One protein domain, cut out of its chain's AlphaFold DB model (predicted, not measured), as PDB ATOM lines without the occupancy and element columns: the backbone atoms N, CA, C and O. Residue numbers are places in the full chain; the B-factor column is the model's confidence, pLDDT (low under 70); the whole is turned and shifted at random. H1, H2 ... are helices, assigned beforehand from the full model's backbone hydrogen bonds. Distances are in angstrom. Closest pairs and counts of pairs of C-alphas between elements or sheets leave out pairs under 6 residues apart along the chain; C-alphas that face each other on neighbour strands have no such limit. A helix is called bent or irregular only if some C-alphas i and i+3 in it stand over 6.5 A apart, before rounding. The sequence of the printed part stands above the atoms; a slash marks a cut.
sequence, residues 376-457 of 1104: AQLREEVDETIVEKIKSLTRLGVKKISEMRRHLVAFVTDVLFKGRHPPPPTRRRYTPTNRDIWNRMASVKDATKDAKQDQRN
ATOM      1  N   ALA A 376     176.287 198.045 150.333       58.47
ATOM      2  CA  ALA A 376     175.148 198.919 150.041       58.47
ATOM      3  C   ALA A 376     175.612 200.302 149.537       58.47
ATOM      4  O   ALA A 376     175.044 200.855 148.597       58.47
ATOM      5  N   GLN A 377     176.728 200.812 150.077       63.66
ATOM      6  CA  GLN A 377     177.344 202.101 149.707       63.66
ATOM      7  C   GLN A 377     177.858 202.164 148.252       63.66
ATOM      8  O   GLN A 377     178.158 203.241 147.734       63.66
ATOM      9  N   LEU A 378     177.938 201.017 147.568       59.44
ATOM     10  CA  LEU A 378     178.227 200.921 146.134       59.44
ATOM     11  C   LEU A 378     176.980 201.098 145.250       59.44
ATOM     12  O   LEU A 378     177.122 201.371 144.056       59.44
ATOM     13  N   ARG A 379     175.772 200.935 145.809       60.34
ATOM     14  CA  ARG A 379     174.491 201.113 145.104       60.34
ATOM     15  C   ARG A 379     173.865 202.490 145.311       60.34
ATOM     16  O   ARG A 379     173.042 202.866 144.484       60.34
ATOM     17  N   GLU A 380     174.287 203.237 146.334       69.69
ATOM     18  CA  GLU A 380     173.859 204.626 146.560       69.69
ATOM     19  C   GLU A 380     173.922 205.475 145.280       69.69
ATOM     20  O   GLU A 380     174.837 205.340 144.452       69.69
ATOM     21  N   GLU A 381     172.950 206.376 145.144       76.81
ATOM     22  CA  GLU A 381     172.966 207.415 144.121       76.81
ATOM     23  C   GLU A 381     174.030 208.477 144.422       76.81
ATOM     24  O   GLU A 381     174.415 208.698 145.570       76.81
ATOM     25  N   VAL A 382     174.521 209.132 143.369       84.25
ATOM     26  CA  VAL A 382     175.518 210.206 143.475       84.25
ATOM     27  C   VAL A 382     174.851 211.455 144.039       84.25
ATOM     28  O   VAL A 382     173.833 211.888 143.503       84.25
ATOM     29  N   ASP A 383     175.452 212.050 145.071       85.81
ATOM     30  CA  ASP A 383     174.908 213.217 145.764       85.81
ATOM     31  C   ASP A 383     174.647 214.387 144.800       85.81
ATOM     32  O   ASP A 383     175.478 214.698 143.940       85.81
ATOM     33  N   GLU A 384     173.497 215.050 144.932       84.12
ATOM     34  CA  GLU A 384     173.066 216.069 143.972       84.12
ATOM     35  C   GLU A 384     174.022 217.268 143.909       84.12
ATOM     36  O   GLU A 384     174.299 217.789 142.825       84.12
ATOM     37  N   THR A 385     174.651 217.624 145.036       86.88
ATOM     38  CA  THR A 385     175.690 218.668 145.084       86.88
ATOM     39  C   THR A 385     176.885 218.335 144.179       86.88
ATOM     40  O   THR A 385     177.470 219.214 143.541       86.88
ATOM     41  N   ILE A 386     177.218 217.048 144.055       89.56
ATOM     42  CA  ILE A 386     178.279 216.531 143.186       89.56
ATOM     43  C   ILE A 386     177.784 216.417 141.741       89.56
ATOM     44  O   ILE A 386     178.549 216.705 140.818       89.56
ATOM     45  N   VAL A 387     176.513 216.071 141.518       87.75
ATOM     46  CA  VAL A 387     175.898 216.082 140.182       87.75
ATOM     47  C   VAL A 387     175.899 217.495 139.585       87.75
ATOM     48  O   VAL A 387     176.350 217.656 138.447       87.75
ATOM     49  N   GLU A 388     175.495 218.531 140.329       86.88
ATOM     50  CA  GLU A 388     175.628 219.919 139.859       86.88
ATOM     51  C   GLU A 388     177.086 220.364 139.750       86.88
ATOM     52  O   GLU A 388     177.419 221.070 138.797       86.88
ATOM     53  N   LYS A 389     178.002 219.901 140.614       89.88
ATOM     54  CA  LYS A 389     179.428 220.212 140.429       89.88
ATOM     55  C   LYS A 389     179.986 219.622 139.128       89.88
ATOM     56  O   LYS A 389     180.723 220.317 138.427       89.88
ATOM     57  N   ILE A 390     179.582 218.404 138.745       90.88
ATOM     58  CA  ILE A 390     179.912 217.806 137.437       90.88
ATOM     59  C   ILE A 390     179.314 218.639 136.297       90.88
ATOM     60  O   ILE A 390     180.026 218.958 135.340       90.88
ATOM     61  N   LYS A 391     178.029 219.017 136.381       88.19
ATOM     62  CA  LYS A 391     177.369 219.837 135.352       88.19
ATOM     63  C   LYS A 391     178.062 221.200 135.203       88.19
ATOM     64  O   LYS A 391     178.443 221.562 134.093       88.19
ATOM     65  N   SER A 392     178.311 221.905 136.308       88.62
ATOM     66  CA  SER A 392     179.049 223.178 136.390       88.62
ATOM     67  C   SER A 392     180.433 223.092 135.739       88.62
ATOM     68  O   SER A 392     180.716 223.834 134.803       88.62
ATOM     69  N   LEU A 393     181.268 222.132 136.144       87.06
ATOM     70  CA  LEU A 393     182.608 221.958 135.573       87.06
ATOM     71  C   LEU A 393     182.570 221.573 134.082       87.06
ATOM     72  O   LEU A 393     183.453 221.968 133.323       87.06
ATOM     73  N   THR A 394     181.533 220.856 133.636       88.88
ATOM     74  CA  THR A 394     181.329 220.537 132.212       88.88
ATOM     75  C   THR A 394     180.955 221.784 131.403       88.88
ATOM     76  O   THR A 394     181.486 221.965 130.307       88.88
ATOM     77  N   ARG A 395     180.101 222.669 131.949       82.94
ATOM     78  CA  ARG A 395     179.781 223.993 131.371       82.94
ATOM     79  C   ARG A 395     181.051 224.859 131.272       82.94
ATOM     80  O   ARG A 395     181.315 225.423 130.217       82.94
ATOM     81  N   LEU A 396     181.894 224.847 132.312       80.81
ATOM     82  CA  LEU A 396     183.212 225.507 132.370       80.81
ATOM     83  C   LEU A 396     184.311 224.827 131.517       80.81
ATOM     84  O   LEU A 396     185.481 225.195 131.596       80.81
ATOM     85  N   GLY A 397     183.966 223.839 130.687       82.62
ATOM     86  CA  GLY A 397     184.865 223.290 129.670       82.62
ATOM     87  C   GLY A 397     185.780 222.141 130.108       82.62
ATOM     88  O   GLY A 397     186.595 221.706 129.288       82.62
ATOM     89  N   VAL A 398     185.633 221.596 131.325       88.00
ATOM     90  CA  VAL A 398     186.351 220.381 131.759       88.00
ATOM     91  C   VAL A 398     185.954 219.207 130.862       88.00
ATOM     92  O   VAL A 398     184.787 218.814 130.791       88.00
ATOM     93  N   LYS A 399     186.932 218.634 130.152       82.25
ATOM     94  CA  LYS A 399     186.688 217.628 129.097       82.25
ATOM     95  C   LYS A 399     187.103 216.213 129.488       82.25
ATOM     96  O   LYS A 399     186.568 215.267 128.906       82.25
ATOM     97  N   LYS A 400     188.022 216.040 130.447       90.50
ATOM     98  CA  LYS A 400     188.565 214.725 130.838       90.50
ATOM     99  C   LYS A 400     187.943 214.220 132.146       90.50
ATOM    100  O   LYS A 400     187.808 214.964 133.109       90.50
ATOM    101  N   ILE A 401     187.635 212.921 132.219       87.62
ATOM    102  CA  ILE A 401     187.070 212.292 133.434       87.62
ATOM    103  C   ILE A 401     188.072 212.326 134.601       87.62
ATOM    104  O   ILE A 401     187.676 212.534 135.743       87.62
ATOM    105  N   SER A 402     189.371 212.160 134.332       85.38
ATOM    106  CA  SER A 402     190.435 212.241 135.347       85.38
ATOM    107  C   SER A 402     190.571 213.644 135.950       85.38
ATOM    108  O   SER A 402     190.720 213.792 137.160       85.38
ATOM    109  N   GLU A 403     190.467 214.668 135.107       90.44
ATOM    110  CA  GLU A 403     190.441 216.082 135.482       90.44
ATOM    111  C   GLU A 403     189.195 216.395 136.321       90.44
ATOM    112  O   GLU A 403     189.326 216.868 137.448       90.44
ATOM    113  N   MET A 404     188.006 216.016 135.834       91.81
ATOM    114  CA  MET A 404     186.743 216.118 136.570       91.81
ATOM    115  C   MET A 404     186.853 215.469 137.955       91.81
ATOM    116  O   MET A 404     186.609 216.121 138.965       91.81
ATOM    117  N   ARG A 405     187.314 214.213 138.031       89.31
ATOM    118  CA  ARG A 405     187.478 213.470 139.290       89.31
ATOM    119  C   ARG A 405     188.435 214.158 140.269       89.31
ATOM    120  O   ARG A 405     188.154 214.155 141.463       89.31
ATOM    121  N   ARG A 406     189.512 214.798 139.792       89.31
ATOM    122  CA  ARG A 406     190.406 215.619 140.631       89.31
ATOM    123  C   ARG A 406     189.662 216.808 141.249       89.31
ATOM    124  O   ARG A 406     189.802 217.050 142.443       89.31
ATOM    125  N   HIS A 407     188.847 217.514 140.463       88.88
ATOM    126  CA  HIS A 407     188.028 218.620 140.966       88.88
ATOM    127  C   HIS A 407     186.933 218.157 141.940       88.88
ATOM    128  O   HIS A 407     186.646 218.876 142.892       88.88
ATOM    129  N   LEU A 408     186.357 216.963 141.752       89.94
ATOM    130  CA  LEU A 408     185.386 216.401 142.699       89.94
ATOM    131  C   LEU A 408     186.031 215.994 144.030       89.94
ATOM    132  O   LEU A 408     185.466 216.292 145.072       89.94
ATOM    133  N   VAL A 409     187.218 215.375 144.022       87.19
ATOM    134  CA  VAL A 409     187.929 215.015 145.268       87.19
ATOM    135  C   VAL A 409     188.293 216.260 146.084       87.19
ATOM    136  O   VAL A 409     188.084 216.269 147.297       87.19
ATOM    137  N   ALA A 410     188.752 217.330 145.425       85.62
ATOM    138  CA  ALA A 410     188.959 218.628 146.070       85.62
ATOM    139  C   ALA A 410     187.638 219.202 146.614       85.62
ATOM    140  O   ALA A 410     187.545 219.542 147.783       85.62
ATOM    141  N   PHE A 411     186.561 219.218 145.820       89.06
ATOM    142  CA  PHE A 411     185.252 219.716 146.268       89.06
ATOM    143  C   PHE A 411     184.679 218.942 147.472       89.06
ATOM    144  O   PHE A 411     184.139 219.549 148.396       89.06
ATOM    145  N   VAL A 412     184.839 217.616 147.509       86.88
ATOM    146  CA  VAL A 412     184.439 216.786 148.655       86.88
ATOM    147  C   VAL A 412     185.266 217.135 149.897       86.88
ATOM    148  O   VAL A 412     184.698 217.322 150.967       86.88
ATOM    149  N   THR A 413     186.587 217.265 149.764       83.94
ATOM    150  CA  THR A 413     187.497 217.476 150.907       83.94
ATOM    151  C   THR A 413     187.451 218.915 151.434       83.94
ATOM    152  O   THR A 413     187.293 219.140 152.632       83.94
ATOM    153  N   ASP A 414     187.543 219.890 150.531       82.62
ATOM    154  CA  ASP A 414     187.802 221.299 150.843       82.62
ATOM    155  C   ASP A 414     186.513 222.123 151.012       82.62
ATOM    156  O   ASP A 414     186.561 223.240 151.534       82.62
ATOM    157  N   VAL A 415     185.364 221.586 150.570       84.19
ATOM    158  CA  VAL A 415     184.046 222.244 150.660       84.19
ATOM    159  C   VAL A 415     183.042 221.391 151.439       84.19
ATOM    160  O   VAL A 415     182.610 221.823 152.504       84.19
ATOM    161  N   LEU A 416     182.686 220.188 150.966       81.62
ATOM    162  CA  LEU A 416     181.612 219.389 151.588       81.62
ATOM    163  C   LEU A 416     181.973 218.853 152.986       81.62
ATOM    164  O   LEU A 416     181.112 218.797 153.861       81.62
ATOM    165  N   PHE A 417     183.237 218.480 153.214       85.44
ATOM    166  CA  PHE A 417     183.729 217.945 154.492       85.44
ATOM    167  C   PHE A 417     184.807 218.834 155.138       85.44
ATOM    168  O   PHE A 417     185.607 218.359 155.945       85.44
ATOM    169  N   LYS A 418     184.815 220.140 154.833       80.81
ATOM    170  CA  LYS A 418     185.797 221.095 155.369       80.81
ATOM    171  C   LYS A 418     185.815 221.070 156.906       80.81
ATOM    172  O   LYS A 418     184.822 221.389 157.554       80.81
ATOM    173  N   GLY A 419     186.955 220.698 157.493       72.88
ATOM    174  CA  GLY A 419     187.122 220.590 158.950       72.88
ATOM    175  C   GLY A 419     186.498 219.340 159.593       72.88
ATOM    176  O   GLY A 419     186.389 219.280 160.815       72.88
ATOM    177  N   ARG A 420     186.089 218.340 158.802       79.25
ATOM    178  CA  ARG A 420     185.599 217.029 159.262       79.25
ATOM    179  C   ARG A 420     186.392 215.908 158.582       79.25
ATOM    180  O   ARG A 420     187.053 216.130 157.571       79.25
ATOM    181  N   HIS A 421     186.327 214.688 159.112       72.94
ATOM    182  CA  HIS A 421     186.882 213.534 158.399       72.94
ATOM    183  C   HIS A 421     186.023 213.222 157.156       72.94
ATOM    184  O   HIS A 421     184.808 213.061 157.302       72.94
ATOM    185  N   PRO A 422     186.612 213.143 155.946       73.25
ATOM    186  CA  PRO A 422     185.867 212.820 154.734       73.25
ATOM    187  C   PRO A 422     185.443 211.337 154.713       73.25
ATOM    188  O   PRO A 422     186.103 210.494 155.328       73.25
ATOM    189  N   PRO A 423     184.355 210.993 153.999       74.19
ATOM    190  CA  PRO A 423     183.852 209.625 153.913       74.19
ATOM    191  C   PRO A 423     184.808 208.696 153.137       74.19
ATOM    192  O   PRO A 423     185.620 209.174 152.338       74.19
ATOM    193  N   PRO A 424     184.701 207.362 153.314       72.81
ATOM    194  CA  PRO A 424     185.545 206.394 152.615       72.81
ATOM    195  C   PRO A 424     185.517 206.560 151.080       72.81
ATOM    196  O   PRO A 424     184.428 206.688 150.515       72.81
ATOM    197  N   PRO A 425     186.664 206.461 150.369       67.69
ATOM    198  CA  PRO A 425     186.733 206.576 148.901       67.69
ATOM    199  C   PRO A 425     186.011 205.477 148.094       67.69
ATOM    200  O   PRO A 425     186.140 205.417 146.871       67.69
ATOM    201  N   THR A 426     185.317 204.572 148.783       70.31
ATOM    202  CA  THR A 426     184.451 203.514 148.254       70.31
ATOM    203  C   THR A 426     182.978 203.929 148.184       70.31
ATOM    204  O   THR A 426     182.210 203.288 147.468       70.31
ATOM    205  N   ARG A 427     182.563 204.990 148.894       80.44
ATOM    206  CA  ARG A 427     181.155 205.395 149.015       80.44
ATOM    207  C   ARG A 427     180.682 206.165 147.778       80.44
ATOM    208  O   ARG A 427     180.942 207.364 147.644       80.44
ATOM    209  N   ARG A 428     179.952 205.490 146.880       80.75
ATOM    210  CA  ARG A 428     179.573 206.003 145.546       80.75
ATOM    211  C   ARG A 428     178.837 207.344 145.592       80.75
ATOM    212  O   ARG A 428     179.044 208.157 144.690       80.75
ATOM    213  N   ARG A 429     178.069 207.602 146.659       82.12
ATOM    214  CA  ARG A 429     177.397 208.887 146.900       82.12
ATOM    215  C   ARG A 429     178.338 210.088 146.806       82.12
ATOM    216  O   ARG A 429     177.995 211.068 146.149       82.12
ATOM    217  N   TYR A 430     179.526 209.993 147.407       84.12
ATOM    218  CA  TYR A 430     180.512 211.083 147.438       84.12
ATOM    219  C   TYR A 430     181.686 210.876 146.472       84.12
ATOM    220  O   TYR A 430     182.324 211.841 146.053       84.12
ATOM    221  N   THR A 431     181.956 209.638 146.056       85.38
ATOM    222  CA  THR A 431     182.961 209.317 145.034       85.38
ATOM    223  C   THR A 431     182.316 208.618 143.829       85.38
ATOM    224  O   THR A 431     182.377 207.389 143.736       85.38
ATOM    225  N   PRO A 432     181.702 209.371 142.892       86.81
ATOM    226  CA  PRO A 432     181.039 208.800 141.720       86.81
ATOM    227  C   PRO A 432     182.000 208.022 140.820       86.81
ATOM    228  O   PRO A 432     183.183 208.357 140.685       86.81
ATOM    229  N   THR A 433     181.484 206.993 140.143       86.44
ATOM    230  CA  THR A 433     182.298 206.190 139.225       86.44
ATOM    231  C   THR A 433     182.619 206.959 137.939       86.44
ATOM    232  O   THR A 433     181.924 207.898 137.545       86.44
ATOM    233  N   ASN A 434     183.635 206.500 137.200       88.44
ATOM    234  CA  ASN A 434     183.945 207.042 135.873       88.44
ATOM    235  C   ASN A 434     182.738 206.961 134.907       88.44
ATOM    236  O   ASN A 434     182.642 207.784 133.996       88.44
ATOM    237  N   ARG A 435     181.819 205.996 135.093       83.44
ATOM    238  CA  ARG A 435     180.602 205.849 134.277       83.44
ATOM    239  C   ARG A 435     179.529 206.861 134.672       83.44
ATOM    240  O   ARG A 435     178.937 207.457 133.780       83.44
ATOM    241  N   ASP A 436     179.342 207.104 135.968       86.31
ATOM    242  CA  ASP A 436     178.422 208.133 136.474       86.31
ATOM    243  C   ASP A 436     178.842 209.526 135.975       86.31
ATOM    244  O   ASP A 436     178.033 210.266 135.412       86.31
ATOM    245  N   ILE A 437     180.142 209.837 136.086       89.44
ATOM    246  CA  ILE A 437     180.733 211.073 135.559       89.44
ATOM    247  C   ILE A 437     180.503 211.175 134.045       89.44
ATOM    248  O   ILE A 437     180.002 212.195 133.577       89.44
ATOM    249  N   TRP A 438     180.811 210.127 133.267       88.88
ATOM    250  CA  TRP A 438     180.609 210.142 131.812       88.88
ATOM    251  C   TRP A 438     179.136 210.352 131.425       88.88
ATOM    252  O   TRP A 438     178.866 211.187 130.566       88.88
ATOM    253  N   ASN A 439     178.192 209.668 132.084       87.31
ATOM    254  CA  ASN A 439     176.755 209.802 131.818       87.31
ATOM    255  C   ASN A 439     176.282 211.256 132.022       87.31
ATOM    256  O   ASN A 439     175.625 211.825 131.149       87.31
ATOM    257  N   ARG A 440     176.652 211.888 133.148       88.62
ATOM    258  CA  ARG A 440     176.281 213.287 133.431       88.62
ATOM    259  C   ARG A 440     176.998 214.272 132.491       88.62
ATOM    260  O   ARG A 440     176.368 215.210 132.011       88.62
ATOM    261  N   MET A 441     178.270 214.034 132.153       87.50
ATOM    262  CA  MET A 441     179.015 214.839 131.168       87.50
ATOM    263  C   MET A 441     178.479 214.710 129.732       87.50
ATOM    264  O   MET A 441     178.669 215.634 128.944       87.50
ATOM    265  N   ALA A 442     177.867 213.578 129.365       84.75
ATOM    266  CA  ALA A 442     177.226 213.378 128.063       84.75
ATOM    267  C   ALA A 442     175.898 214.146 127.989       84.75
ATOM    268  O   ALA A 442     175.764 215.034 127.154       84.75
ATOM    269  N   SER A 443     175.001 213.920 128.958       83.06
ATOM    270  CA  SER A 443     173.704 214.608 129.068       83.06
ATOM    271  C   SER A 443     173.814 216.139 128.978       83.06
ATOM    272  O   SER A 443     173.038 216.768 128.263       83.06
ATOM    273  N   VAL A 444     174.821 216.748 129.622       83.75
ATOM    274  CA  VAL A 444     175.075 218.200 129.510       83.75
ATOM    275  C   VAL A 444     175.493 218.616 128.098       83.75
ATOM    276  O   VAL A 444     175.092 219.680 127.639       83.75
ATOM    277  N   LYS A 445     176.296 217.807 127.397       78.88
ATOM    278  CA  LYS A 445     176.752 218.124 126.036       78.88
ATOM    279  C   LYS A 445     175.613 218.031 125.036       78.88
ATOM    280  O   LYS A 445     175.492 218.928 124.207       78.88
ATOM    281  N   ASP A 446     174.792 216.994 125.129       74.38
ATOM    282  CA  ASP A 446     173.683 216.774 124.202       74.38
ATOM    283  C   ASP A 446     172.620 217.877 124.367       74.38
ATOM    284  O   ASP A 446     172.372 218.611 123.414       74.38
ATOM    285  N   ALA A 447     172.236 218.208 125.606       69.00
ATOM    286  CA  ALA A 447     171.383 219.367 125.904       69.00
ATOM    287  C   ALA A 447     171.964 220.745 125.482       69.00
ATOM    288  O   ALA A 447     171.241 221.740 125.486       69.00
ATOM    289  N   THR A 448     173.258 220.841 125.136       64.19
ATOM    290  CA  THR A 448     173.874 222.051 124.536       64.19
ATOM    291  C   THR A 448     174.047 221.986 123.013       64.19
ATOM    292  O   THR A 448     174.492 222.971 122.418       64.19
ATOM    293  N   LYS A 449     173.714 220.857 122.377       60.75
ATOM    294  CA  LYS A 449     173.537 220.741 120.921       60.75
ATOM    295  C   LYS A 449     172.104 221.088 120.546       60.75
ATOM    296  O   LYS A 449     171.916 221.934 119.679       60.75
ATOM    297  N   ASP A 450     171.142 220.477 121.231       56.09
ATOM    298  CA  ASP A 450     169.723 220.521 120.863       56.09
ATOM    299  C   ASP A 450     169.209 221.966 120.941       56.09
ATOM    300  O   ASP A 450     168.838 222.546 119.924       56.09
ATOM    301  N   ALA A 451     169.456 222.642 122.071       51.66
ATOM    302  CA  ALA A 451     169.181 224.072 122.243       51.66
ATOM    303  C   ALA A 451     169.845 224.991 121.188       51.66
ATOM    304  O   ALA A 451     169.346 226.083 120.925       51.66
ATOM    305  N   LYS A 452     170.959 224.575 120.561       50.75
ATOM    306  CA  LYS A 452     171.620 225.321 119.468       50.75
ATOM    307  C   LYS A 452     171.067 224.994 118.084       50.75
ATOM    308  O   LYS A 452     171.380 225.719 117.140       50.75
ATOM    309  N   GLN A 453     170.304 223.916 117.941       48.00
ATOM    310  CA  GLN A 453     169.530 223.632 116.740       48.00
ATOM    311  C   GLN A 453     168.151 224.294 116.830       48.00
ATOM    312  O   GLN A 453     167.741 224.946 115.874       48.00
ATOM    313  N   ASP A 454     167.508 224.258 117.996       50.91
ATOM    314  CA  ASP A 454     166.225 224.931 118.227       50.91
ATOM    315  C   ASP A 454     166.359 226.453 118.059       50.91
ATOM    316  O   ASP A 454     165.616 227.057 117.286       50.91
ATOM    317  N   GLN A 455     167.404 227.069 118.636       45.28
ATOM    318  CA  GLN A 455     167.725 228.487 118.402       45.28
ATOM    319  C   GLN A 455     168.046 228.838 116.938       45.28
ATOM    320  O   GLN A 455     168.030 230.016 116.598       45.28
ATOM    321  N   ARG A 456     168.345 227.866 116.064       44.22
ATOM    322  CA  ARG A 456     168.510 228.111 114.618       44.22
ATOM    323  C   ARG A 456     167.197 227.998 113.860       44.22
ATOM    324  O   ARG A 456     167.005 228.743 112.909       44.22
ATOM    325  N   ASN A 457     166.316 227.095 114.283       49.16
ATOM    326  CA  ASN A 457     164.998 226.925 113.679       49.16
ATOM    327  C   ASN A 457     164.103 228.140 113.994       49.16
ATOM    328  O   ASN A 457     163.472 228.681 113.094       49.16
TER     329      ASN A 457
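AT A GLANCE: This is residues 376 to 457 of the 1104 residues of an uncharacterized protein of Branchiostoma floridae (UniProt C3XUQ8). Three helices pack together at steep angles: H2 and H3 meet near their first residues in a wide corner, and H1 sits in the angle between them, packing on both. H3 makes the long axis, and its residues 449 to 457 stick out as an arm from a compact body. The printed part has 82 residues with three named helices, H1, H2, H3 along the chain, and no named strand; the class is all helix. The whole is only just loose, close to compact, with a radius of gyration of the C-alphas of 14.4 A, and only just elongated, spanning 51 by 26 by 19 A.

IN THESE COORDINATES: H1, residues 384 to 395, begins at C-alpha 384 (173.066, 216.069, 143.972) and is 16.3 A long. H2, residues 401 to 416, is 20.2 A long; it is neither bent nor irregular, but only just: C-alphas 413 and 416 are 6.2 A apart. H3, residues 434 to 457, is 35.3 A long and ends at C-alpha 457 (164.998, 226.925, 113.679).

HOW THE PARTS SIT: H1 touches H2, which meets it with residues 404 to 408 alone, at a steep tilt of 47 degrees, opposite ways; the closest C-alphas, of Ile 390 and Met 404, are 7.1 A apart. H1 touches H3, which meets it with residues 437 to 444 alone, at a steep tilt of 54 degrees, the same way; the closest C-alphas, of Thr 394 and Met 441, are 6.2 A apart. Residues 401 to 404 of H2 touch residues 434 to 438 of H3, about perpendicular at 75 degrees; the closest C-alphas, of Ile 401 and Asn 434, are 6.6 A apart. Every O i to N i+4 pair is within hydrogen-bond range in H1, 11 of 12 in H2 and 16 of 20 in H3.

THE WHOLE: The C-alphas farthest apart, of His 421 and Asn 457, are 51.6 A apart. The printed part has no cut. The link from H1 to H2 is tight; that from H2 to H3, residues 417 to 433, is long. The pLDDT is under 70 at residues 376 to 380, 425 and 447 to 457.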